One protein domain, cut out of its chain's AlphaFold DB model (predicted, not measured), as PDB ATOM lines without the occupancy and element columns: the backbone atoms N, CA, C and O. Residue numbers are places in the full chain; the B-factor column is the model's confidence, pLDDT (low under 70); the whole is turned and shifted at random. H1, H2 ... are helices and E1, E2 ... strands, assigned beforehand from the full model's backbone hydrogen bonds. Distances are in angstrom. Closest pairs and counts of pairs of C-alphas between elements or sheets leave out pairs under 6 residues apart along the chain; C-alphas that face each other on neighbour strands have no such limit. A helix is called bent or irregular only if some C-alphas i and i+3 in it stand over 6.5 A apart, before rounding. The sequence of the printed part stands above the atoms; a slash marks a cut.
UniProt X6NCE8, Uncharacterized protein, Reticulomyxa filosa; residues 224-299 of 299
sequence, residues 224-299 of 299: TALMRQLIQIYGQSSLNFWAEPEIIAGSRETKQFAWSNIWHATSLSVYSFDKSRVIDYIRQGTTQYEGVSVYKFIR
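AT A GLANCE: This is residues 224 to 299 of the 299 residues of an uncharacterized protein of Reticulomyxa filosa (UniProt X6NCE8). Picture a strongly twisted ribbon of three strands, with long, bent E3 in the middle and E2 and E4 pairing along different parts of it; short H1 lies beside it, and E1 and a long loop, residues 234 to 258, come before. The printed part has 76 residues, under half in named elements: E1, H1, E2, E3, E4, mostly strand, the sheet antiparallel in order E2, E3, E4. It is only just compact, close to loose, with radius of gyration of the C-alphas 13.7 A and spans 42 by 25 by 19 A.

IN THESE COORDINATES: Find C-alpha 277 at (-10.939, 22.853, -26.295); E3 runs from there to 289, 28.4 A, and bends by 89 degrees at 286. E2 is residues 267 to 272, 15.2 A; E4, residues 292 to 298, 18.4 A, ends at (-26.438, 22.187, -31.001). H1 is residues 259 to 264, 9.2 A, and E1 230 to 233, 7.6 A.

HOW THE PARTS SIT: E2, E3 and E4 form a meander, each the antiparallel neighbour of the one before. Within hydrogen-bond range are N 268 and O 281, 2.8 A, in hairpin E2 and E3, directions 126 degrees apart, and N 284 and O 296, 2.8 A, in hairpin E3 and E4, at 147 degrees. H1, with 1 of 2 O i to N i+4 pairs within range, is on the sheet, over none of its strands; its closest C-alphas to E2 are Ile 262 and Leu 268, 7.9 A. E1 is only just apart from E2, at 8.4 A.

THE WHOLE: The C-alphas farthest apart, Ala 243 and Gly 291, stand 44.5 A apart. The printed part has no cut, E1 to H1 is a long link, and Lys 255 is under 70 in pLDDT.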
ATOM      1  N   THR A 224     -24.906  15.574  -7.177       86.12
ATOM      2  CA  THR A 224     -25.261  15.060  -8.510       86.12
ATOM      3  C   THR A 224     -25.069  16.104  -9.609       86.12
ATOM      4  O   THR A 224     -24.756  15.736 -10.730       86.12
ATOM      5  N   ALA A 225     -25.150  17.404  -9.297       87.75
ATOM      6  CA  ALA A 225     -24.894  18.465 -10.270       87.75
ATOM      7  C   ALA A 225     -23.431  18.493 -10.746       87.75
ATOM      8  O   ALA A 225     -23.164  18.884 -11.881       87.75
ATOM      9  N   LEU A 226     -22.482  18.056  -9.914       90.44
ATOM     10  CA  LEU A 226     -21.056  17.998 -10.258       90.44
ATOM     11  C   LEU A 226     -20.672  16.697 -10.962       90.44
ATOM     12  O   LEU A 226     -19.547  16.564 -11.418       90.44
ATOM     13  N   MET A 227     -21.586  15.735 -11.067       89.31
ATOM     14  CA  MET A 227     -21.313  14.435 -11.672       89.31
ATOM     15  C   MET A 227     -20.613  14.575 -13.031       89.31
ATOM     16  O   MET A 227     -21.078  15.313 -13.910       89.31
ATOM     17  N   ARG A 228     -19.479  13.872 -13.152       90.06
ATOM     18  CA  ARG A 228     -18.631  13.746 -14.349       90.06
ATOM     19  C   ARG A 228     -18.058  15.058 -14.872       90.06
ATOM     20  O   ARG A 228     -17.562  15.132 -15.992       90.06
ATOM     21  N   GLN A 229     -18.112  16.100 -14.049       93.38
ATOM     22  CA  GLN A 229     -17.472  17.367 -14.335       93.38
ATOM     23  C   GLN A 229     -15.961  17.224 -14.185       93.38
ATOM     24  O   GLN A 229     -15.463  16.729 -13.171       93.38
ATOM     25  N   LEU A 230     -15.248  17.654 -15.219       94.75
ATOM     26  CA  LEU A 230     -13.804  17.586 -15.308       94.75
ATOM     27  C   LEU A 230     -13.178  18.592 -14.345       94.75
ATOM     28  O   LEU A 230     -13.606  19.745 -14.250       94.75
ATOM     29  N   ILE A 231     -12.138  18.138 -13.658       95.94
ATOM     30  CA  ILE A 231     -11.277  18.949 -12.797       95.94
ATOM     31  C   ILE A 231      -9.968  19.209 -13.542       95.94
ATOM     32  O   ILE A 231      -9.509  20.350 -13.606       95.94
ATOM     33  N   GLN A 232      -9.375  18.154 -14.113       95.00
ATOM     34  CA  GLN A 232      -8.108  18.221 -14.836       95.00
ATOM     35  C   GLN A 232      -8.048  17.207 -15.978       95.00
ATOM     36  O   GLN A 232      -8.593  16.107 -15.880       95.00
ATOM     37  N   ILE A 233      -7.303  17.567 -17.021       92.50
ATOM     38  CA  ILE A 233      -6.837  16.661 -18.075       92.50
ATOM     39  C   ILE A 233      -5.336  16.902 -18.246       92.50
ATOM     40  O   ILE A 233      -4.872  18.034 -18.150       92.50
ATOM     41  N   TYR A 234      -4.551  15.840 -18.432       90.25
ATOM     42  CA  TYR A 234      -3.081  15.900 -18.454       90.25
ATOM     43  C   TYR A 234      -2.478  16.507 -17.169       90.25
ATOM     44  O   TYR A 234      -1.378  17.053 -17.186       90.25
ATOM     45  N   GLY A 235      -3.199  16.419 -16.044       89.69
ATOM     46  CA  GLY A 235      -2.813  17.055 -14.777       89.69
ATOM     47  C   GLY A 235      -2.961  18.582 -14.760       89.69
ATOM     48  O   GLY A 235      -2.461  19.228 -13.844       89.69
ATOM     49  N   GLN A 236      -3.629  19.168 -15.756       93.38
ATOM     50  CA  GLN A 236      -3.850  20.607 -15.871       93.38
ATOM     51  C   GLN A 236      -5.349  20.926 -15.848       93.38
ATOM     52  O   GLN A 236      -6.162  20.224 -16.449       93.38
ATOM     53  N   SER A 237      -5.730  21.999 -15.153       95.00
ATOM     54  CA  SER A 237      -7.103  22.534 -15.150       95.00
ATOM     55  C   SER A 237      -7.374  23.499 -16.310       95.00
ATOM     56  O   SER A 237      -8.524  23.875 -16.544       95.00
ATOM     57  N   SER A 238      -6.324  23.900 -17.031       95.19
ATOM     58  CA  SER A 238      -6.387  24.748 -18.222       95.19
ATOM     59  C   SER A 238      -5.287  24.374 -19.217       95.19
ATOM     60  O   SER A 238      -4.252  23.855 -18.805       95.19
ATOM     61  N   LEU A 239      -5.515  24.620 -20.508       93.44
ATOM     62  CA  LEU A 239      -4.548  24.359 -21.580       93.44
ATOM     63  C   LEU A 239      -4.050  25.660 -22.193       93.44
ATOM     64  O   LEU A 239      -4.840  26.530 -22.550       93.44
ATOM     65  N   ASN A 240      -2.743  25.732 -22.431       93.88
ATOM     66  CA  ASN A 240      -2.083  26.912 -22.994       93.88
ATOM     67  C   ASN A 240      -1.750  26.742 -24.487       93.88
ATOM     68  O   ASN A 240      -0.729  27.228 -24.961       93.88
ATOM     69  N   PHE A 241      -2.575  25.993 -25.227       90.00
ATOM     70  CA  PHE A 241      -2.401  25.809 -26.677       90.00
ATOM     71  C   PHE A 241      -2.912  26.998 -27.495       90.00
ATOM     72  O   PHE A 241      -2.530  27.165 -28.652       90.00
ATOM     73  N   TRP A 242      -3.796  27.799 -26.905       92.25
ATOM     74  CA  TRP A 242      -4.471  28.917 -27.548       92.25
ATOM     75  C   TRP A 242      -3.879  30.245 -27.077       92.25
ATOM     76  O   TRP A 242      -3.094  30.283 -26.133       92.25
ATOM     77  N   ALA A 243      -4.254  31.338 -27.750       92.62
ATOM     78  CA  ALA A 243      -3.805  32.679 -27.374       92.62
ATOM     79  C   ALA A 243      -4.146  33.010 -25.912       92.62
ATOM     80  O   ALA A 243      -3.328  33.602 -25.217       92.62
ATOM     81  N   GLU A 244      -5.316  32.561 -25.455       93.94
ATOM     82  CA  GLU A 244      -5.744  32.632 -24.061       93.94
ATOM     83  C   GLU A 244      -5.831  31.220 -23.461       93.94
ATOM     84  O   GLU A 244      -6.210  30.288 -24.179       93.94
ATOM     85  N   PRO A 245      -5.524  31.035 -22.163       94.62
ATOM     86  CA  PRO A 245      -5.669  29.745 -21.499       94.62
ATOM     87  C   PRO A 245      -7.105  29.216 -21.574       94.62
ATOM     88  O   PRO A 245      -8.056  29.857 -21.126       94.62
ATOM     89  N   GLU A 246      -7.260  28.006 -22.098       95.62
ATOM     90  CA  GLU A 246      -8.552  27.336 -22.196       95.62
ATOM     91  C   GLU A 246      -8.855  26.628 -20.876       95.62
ATOM     92  O   GLU A 246      -8.196  25.645 -20.530       95.62
ATOM     93  N   ILE A 247      -9.843  27.112 -20.125       95.75
ATOM     94  CA  ILE A 247     -10.228  26.533 -18.833       95.75
ATOM     95  C   ILE A 247     -11.029  25.249 -19.070       95.75
ATOM     96  O   ILE A 247     -12.161  25.288 -19.542       95.75
ATOM     97  N   ILE A 248     -10.457  24.103 -18.700       93.75
ATOM     98  CA  ILE A 248     -11.125  22.797 -18.797       93.75
ATOM     99  C   ILE A 248     -12.011  22.559 -17.576       93.75
ATOM    100  O   ILE A 248     -13.090  21.967 -17.687       93.75
ATOM    101  N   ALA A 249     -11.537  22.985 -16.402       93.44
ATOM    102  CA  ALA A 249     -12.221  22.752 -15.143       93.44
ATOM    103  C   ALA A 249     -13.650  23.298 -15.205       93.44
ATOM    104  O   ALA A 249     -13.883  24.472 -15.487       93.44
ATOM    105  N   GLY A 250     -14.613  22.424 -14.941       91.00
ATOM    106  CA  GLY A 250     -16.026  22.767 -14.977       91.00
ATOM    107  C   GLY A 250     -16.780  22.295 -16.227       91.00
ATOM    108  O   GLY A 250     -18.013  22.234 -16.194       91.00
ATOM    109  N   SER A 251     -16.072  21.898 -17.284       93.00
ATOM    110  CA  SER A 251     -16.654  21.247 -18.465       93.00
ATOM    111  C   SER A 251     -16.881  19.742 -18.239       93.00
ATOM    112  O   SER A 251     -16.559  19.200 -17.180       93.00
ATOM    113  N   ARG A 252     -17.492  19.056 -19.211       91.38
ATOM    114  CA  ARG A 252     -17.734  17.598 -19.202       91.38
ATOM    115  C   ARG A 252     -17.307  16.968 -20.519       91.38
ATOM    116  O   ARG A 252     -17.118  17.669 -21.504       91.38
ATOM    117  N   GLU A 253     -17.189  15.652 -20.557       83.69
ATOM    118  CA  GLU A 253     -17.116  14.922 -21.827       83.69
ATOM    119  C   GLU A 253     -18.523  14.846 -22.477       83.69
ATOM    120  O   GLU A 253     -19.529  15.080 -21.799       83.69
ATOM    121  N   THR A 254     -18.617  14.585 -23.787       71.31
ATOM    122  CA  THR A 254     -19.860  14.629 -24.588       71.31
ATOM    123  C   THR A 254     -21.002  13.770 -24.037       71.31
ATOM    124  O   THR A 254     -22.162  14.042 -24.344       71.31
ATOM    125  N   LYS A 255     -20.711  12.745 -23.230       69.81
ATOM    126  CA  LYS A 255     -21.671  11.663 -22.957       69.81
ATOM    127  C   LYS A 255     -22.444  11.767 -21.654       69.81
ATOM    128  O   LYS A 255     -23.408  11.024 -21.485       69.81
ATOM    129  N   GLN A 256     -22.030  12.602 -20.700       72.69
ATOM    130  CA  GLN A 256     -22.512  12.443 -19.323       72.69
ATOM    131  C   GLN A 256     -22.819  13.770 -18.647       72.69
ATOM    132  O   GLN A 256     -21.949  14.412 -18.071       72.69
ATOM    133  N   PHE A 257     -24.096  14.146 -18.680       80.06
ATOM    134  CA  PHE A 257     -24.626  15.317 -17.994       80.06
ATOM    135  C   PHE A 257     -25.610  14.902 -16.908       80.06
ATOM    136  O   PHE A 257     -26.466  14.044 -17.110       80.06
ATOM    137  N   ALA A 258     -25.523  15.558 -15.755       75.75
ATOM    138  CA  ALA A 258     -26.521  15.398 -14.712       75.75
ATOM    139  C   ALA A 258     -27.881  15.928 -15.187       75.75
ATOM    140  O   ALA A 258     -27.979  17.051 -15.688       75.75
ATOM    141  N   TRP A 259     -28.942  15.150 -14.968       71.31
ATOM    142  CA  TRP A 259     -30.319  15.523 -15.318       71.31
ATOM    143  C   TRP A 259     -30.738  16.879 -14.722       71.31
ATOM    144  O   TRP A 259     -31.415  17.665 -15.386       71.31
ATOM    145  N   SER A 260     -30.268  17.189 -13.506       72.62
ATOM    146  CA  SER A 260     -30.501  18.467 -12.821       72.62
ATOM    147  C   SER A 260     -29.959  19.662 -13.601       72.62
ATOM    148  O   SER A 260     -30.546  20.740 -13.568       72.62
ATOM    149  N   ASN A 261     -28.849  19.471 -14.314       74.56
ATOM    150  CA  ASN A 261     -28.221  20.528 -15.093       74.56
ATOM    151  C   ASN A 261     -28.957  20.703 -16.418       74.56
ATOM    152  O   ASN A 261     -29.178  21.825 -16.847       74.56
ATOM    153  N   ILE A 262     -29.394  19.605 -17.037       82.44
ATOM    154  CA  ILE A 262     -30.031  19.637 -18.355       82.44
ATOM    155  C   ILE A 262     -31.379  20.372 -18.324       82.44
ATOM    156  O   ILE A 262     -31.671  21.146 -19.233       82.44
ATOM    157  N   TRP A 263     -32.206  20.148 -17.293       76.94
ATOM    158  CA  TRP A 263     -33.572  20.692 -17.248       76.94
ATOM    159  C   TRP A 263     -33.604  22.221 -17.407       76.94
ATOM    160  O   TRP A 263     -34.439  22.763 -18.140       76.94
ATOM    161  N   HIS A 264     -32.672  22.901 -16.738       76.50
ATOM    162  CA  HIS A 264     -32.589  24.361 -16.685       76.50
ATOM    163  C   HIS A 264     -31.460  24.946 -17.544       76.50
ATOM    164  O   HIS A 264     -31.384  26.166 -17.680       76.50
ATOM    165  N   ALA A 265     -30.599  24.113 -18.133       80.38
ATOM    166  CA  ALA A 265     -29.495  24.586 -18.955       80.38
ATOM    167  C   ALA A 265     -29.984  25.235 -20.252       80.38
ATOM    168  O   ALA A 265     -30.783  24.676 -21.012       80.38
ATOM    169  N   THR A 266     -29.424  26.409 -20.524       81.69
ATOM    170  CA  THR A 266     -29.436  27.057 -21.838       81.69
ATOM    171  C   THR A 266     -28.221  26.647 -22.667       81.69
ATOM    172  O   THR A 266     -28.326  26.579 -23.890       81.69
ATOM    173  N   SER A 267     -27.102  26.314 -22.016       90.31
ATOM    174  CA  SER A 267     -25.892  25.794 -22.645       90.31
ATOM    175  C   SER A 267     -25.247  24.664 -21.836       90.31
ATOM    176  O   SER A 267     -25.434  24.558 -20.623       90.31
ATOM    177  N   LEU A 268     -24.490  23.813 -22.526       91.75
ATOM    178  CA  LEU A 268     -23.711  22.715 -21.964       91.75
ATOM    179  C   LEU A 268     -22.260  22.816 -22.437       91.75
ATOM    180  O   LEU A 268     -21.985  22.651 -23.624       91.75
ATOM    181  N   SER A 269     -21.337  23.045 -21.506       92.44
ATOM    182  CA  SER A 269     -19.906  23.130 -21.802       92.44
ATOM    183  C   SER A 269     -19.274  21.740 -21.857       92.44
ATOM    184  O   SER A 269     -19.217  21.022 -20.852       92.44
ATOM    185  N   VAL A 270     -18.783  21.371 -23.036       92.81
ATOM    186  CA  VAL A 270     -18.186  20.068 -23.335       92.81
ATOM    187  C   VAL A 270     -16.725  20.236 -23.726       92.81
ATOM    188  O   VAL A 270     -16.424  20.930 -24.692       92.81
ATOM    189  N   TYR A 271     -15.815  19.549 -23.046       92.44
ATOM    190  CA  TYR A 271     -14.446  19.407 -23.517       92.44
ATOM    191  C   TYR A 271     -14.373  18.371 -24.643       92.44
ATOM    192  O   TYR A 271     -14.769  17.217 -24.479       92.44
ATOM    193  N   SER A 272     -13.845  18.781 -25.795       89.81
ATOM    194  CA  SER A 272     -13.606  17.902 -26.938       89.81
ATOM    195  C   SER A 272     -12.129  17.531 -27.000       89.81
ATOM    196  O   SER A 272     -11.291  18.390 -27.271       89.81
ATOM    197  N   PHE A 273     -11.821  16.246 -26.800       86.44
ATOM    198  CA  PHE A 273     -10.456  15.722 -26.915       86.44
ATOM    199  C   PHE A 273      -9.859  15.968 -28.302       86.44
ATOM    200  O   PHE A 273      -8.728  16.425 -28.398       86.44
ATOM    201  N   ASP A 274     -10.636  15.753 -29.365       84.25
ATOM    202  CA  ASP A 274     -10.150  15.896 -30.746       84.25
ATOM    203  C   ASP A 274      -9.852  17.353 -31.129       84.25
ATOM    204  O   ASP A 274      -9.045  17.624 -32.013       84.25
ATOM    205  N   LYS A 275     -10.521  18.311 -30.475       87.94
ATOM    206  CA  LYS A 275     -10.357  19.748 -30.740       87.94
ATOM    207  C   LYS A 275      -9.512  20.453 -29.683       87.94
ATOM    208  O   LYS A 275      -9.276  21.650 -29.828       87.94
ATOM    209  N   SER A 276      -9.105  19.747 -28.626       90.19
ATOM    210  CA  SER A 276      -8.341  20.270 -27.486       90.19
ATOM    211  C   SER A 276      -8.907  21.577 -26.914       90.19
ATOM    212  O   SER A 276      -8.164  22.525 -26.642       90.19
ATOM    213  N   ARG A 277     -10.238  21.660 -26.796       93.06
ATOM    214  CA  ARG A 277     -10.939  22.853 -26.295       93.06
ATOM    215  C   ARG A 277     -12.332  22.554 -25.760       93.06
ATOM    216  O   ARG A 277     -12.941  21.546 -26.135       93.06
ATOM    217  N   VAL A 278     -12.853  23.469 -24.950       93.94
ATOM    218  CA  VAL A 278     -14.247  23.473 -24.522       93.94
ATOM    219  C   VAL A 278     -15.122  24.059 -25.631       93.94
ATOM    220  O   VAL A 278     -14.738  24.951 -26.396       93.94
ATOM    221  N   ILE A 279     -16.296  23.463 -25.785       93.44
ATOM    222  CA  ILE A 279     -17.311  23.808 -26.768       93.44
ATOM    223  C   ILE A 279     -18.635  23.879 -26.035       93.44
ATOM    224  O   ILE A 279     -19.059  22.903 -25.415       93.44
ATOM    225  N   ASP A 280     -19.299  25.018 -26.153       93.19
ATOM    226  CA  ASP A 280     -20.641  25.180 -25.628       93.19
ATOM    227  C   ASP A 280     -21.663  24.692 -26.648       93.19
ATOM    228  O   ASP A 280     -21.669  25.112 -27.806       93.19
ATOM    229  N   TYR A 281     -22.540  23.802 -26.199       92.31
ATOM    230  CA  TYR A 281     -23.720  23.400 -26.943       92.31
ATOM    231  C   TYR A 281     -24.931  24.146 -26.401       92.31
ATOM    232  O   TYR A 281     -25.235  24.068 -25.215       92.31
ATOM    233  N   ILE A 282     -25.642  24.850 -27.268       94.06
ATOM    234  CA  ILE A 282     -26.787  25.692 -26.943       94.06
ATOM    235  C   ILE A 282     -28.078  24.901 -27.154       94.06
ATOM    236  O   ILE A 282     -28.240  24.169 -28.134       94.06
ATOM    237  N   ARG A 283     -29.024  25.048 -26.226       93.50
ATOM    238  CA  ARG A 283     -30.336  24.410 -26.314       93.50
ATOM    239  C   ARG A 283     -31.132  24.991 -27.481       93.50
ATOM    240  O   ARG A 283     -31.499  26.161 -27.468       93.50
ATOM    241  N   GLN A 284     -31.465  24.146 -28.454       94.31
ATOM    242  CA  GLN A 284     -32.313  24.513 -29.589       94.31
ATOM    243  C   GLN A 284     -33.802  24.335 -29.266       94.31
ATOM    244  O   GLN A 284     -34.636  25.124 -29.701       94.31
ATOM    245  N   GLY A 285     -34.152  23.286 -28.519       91.88
ATOM    246  CA  GLY A 285     -35.543  22.957 -28.221       91.88
ATOM    247  C   GLY A 285     -35.719  21.531 -27.717       91.88
ATOM    248  O   GLY A 285     -34.770  20.900 -27.252       91.88
ATOM    249  N   THR A 286     -36.945  21.029 -27.812       93.62
ATOM    250  CA  THR A 286     -37.303  19.651 -27.464       93.62
ATOM    251  C   THR A 286     -37.623  18.879 -28.741       93.62
ATOM    252  O   THR A 286     -38.277  19.408 -29.636       93.62
ATOM    253  N   THR A 287     -37.155  17.638 -28.835       94.44
ATOM    254  CA  THR A 287     -37.434  16.710 -29.937       94.44
ATOM    255  C   THR A 287     -37.858  15.356 -29.379       94.44
ATOM    256  O   THR A 287     -37.712  15.097 -28.189       94.44
ATOM    257  N   GLN A 288     -38.399  14.493 -30.232       95.25
ATOM    258  CA  GLN A 288     -38.685  13.103 -29.890       95.25
ATOM    259  C   GLN A 288     -37.567  12.211 -30.429       95.25
ATOM    260  O   GLN A 288     -37.161  12.366 -31.582       95.25
ATOM    261  N   TYR A 289     -37.080  11.291 -29.603       87.25
ATOM    262  CA  TYR A 289     -36.154  10.232 -29.990       87.25
ATOM    263  C   TYR A 289     -36.677   8.918 -29.413       87.25
ATOM    264  O   TYR A 289     -36.868   8.821 -28.206       87.25
ATOM    265  N   GLU A 290     -36.992   7.947 -30.276       91.69
ATOM    266  CA  GLU A 290     -37.550   6.641 -29.871       91.69
ATOM    267  C   GLU A 290     -38.775   6.745 -28.929       91.69
ATOM    268  O   GLU A 290     -38.963   5.951 -28.015       91.69
ATOM    269  N   GLY A 291     -39.626   7.756 -29.144       89.56
ATOM    270  CA  GLY A 291     -40.818   8.005 -28.319       89.56
ATOM    271  C   GLY A 291     -40.544   8.689 -26.973       89.56
ATOM    272  O   GLY A 291     -41.477   8.896 -26.196       89.56
ATOM    273  N   VAL A 292     -39.294   9.066 -26.702       88.38
ATOM    274  CA  VAL A 292     -38.887   9.829 -25.520       88.38
ATOM    275  C   VAL A 292     -38.646  11.290 -25.898       88.38
ATOM    276  O   VAL A 292     -37.933  11.609 -26.851       88.38
ATOM    277  N   SER A 293     -39.223  12.194 -25.108       90.19
ATOM    278  CA  SER A 293     -38.999  13.633 -25.232       90.19
ATOM    279  C   SER A 293     -37.602  13.990 -24.725       90.19
ATOM    280  O   SER A 293     -37.303  13.801 -23.545       90.19
ATOM    281  N   VAL A 294     -36.748  14.516 -25.600       90.75
ATOM    282  CA  VAL A 294     -35.352  14.861 -25.300       90.75
ATOM    283  C   VAL A 294     -35.058  16.315 -25.652       90.75
ATOM    284  O   VAL A 294     -35.653  16.895 -26.562       90.75
ATOM    285  N   TYR A 295     -34.118  16.930 -24.939       91.25
ATOM    286  CA  TYR A 295     -33.643  18.269 -25.272       91.25
ATOM    287  C   TYR A 295     -32.540  18.193 -26.321       91.25
ATOM    288  O   TYR A 295     -31.543  17.498 -26.141       91.25
ATOM    289  N   LYS A 296     -32.717  18.933 -27.414       91.88
ATOM    290  CA  LYS A 296     -31.732  19.024 -28.484       91.88
ATOM    291  C   LYS A 296     -30.786  20.183 -28.208       91.88
ATOM    292  O   LYS A 296     -31.219  21.336 -28.130       91.88
ATOM    293  N   PHE A 297     -29.504  19.866 -28.116       91.69
ATOM    294  CA  PHE A 297     -28.423  20.834 -28.007       91.69
ATOM    295  C   PHE A 297     -27.598  20.820 -29.294       91.69
ATOM    296  O   PHE A 297     -27.338  19.757 -29.857       91.69
ATOM    297  N   ILE A 298     -27.226  22.000 -29.779       92.12
ATOM    298  CA  ILE A 298     -26.438  22.187 -31.001       92.12
ATOM    299  C   ILE A 298     -25.263  23.110 -30.708       92.12
ATOM    300  O   ILE A 298     -25.340  23.932 -29.803       92.12
ATOM    301  N   ARG A 299     -24.180  22.964 -31.461       84.38
ATOM    302  CA  ARG A 299     -23.074  23.916 -31.432       84.38
ATOM    303  C   ARG A 299     -23.410  25.147 -32.267       84.38
ATOM    304  O   ARG A 299     -24.027  24.947 -33.337       84.38
TER     305      ARG A 299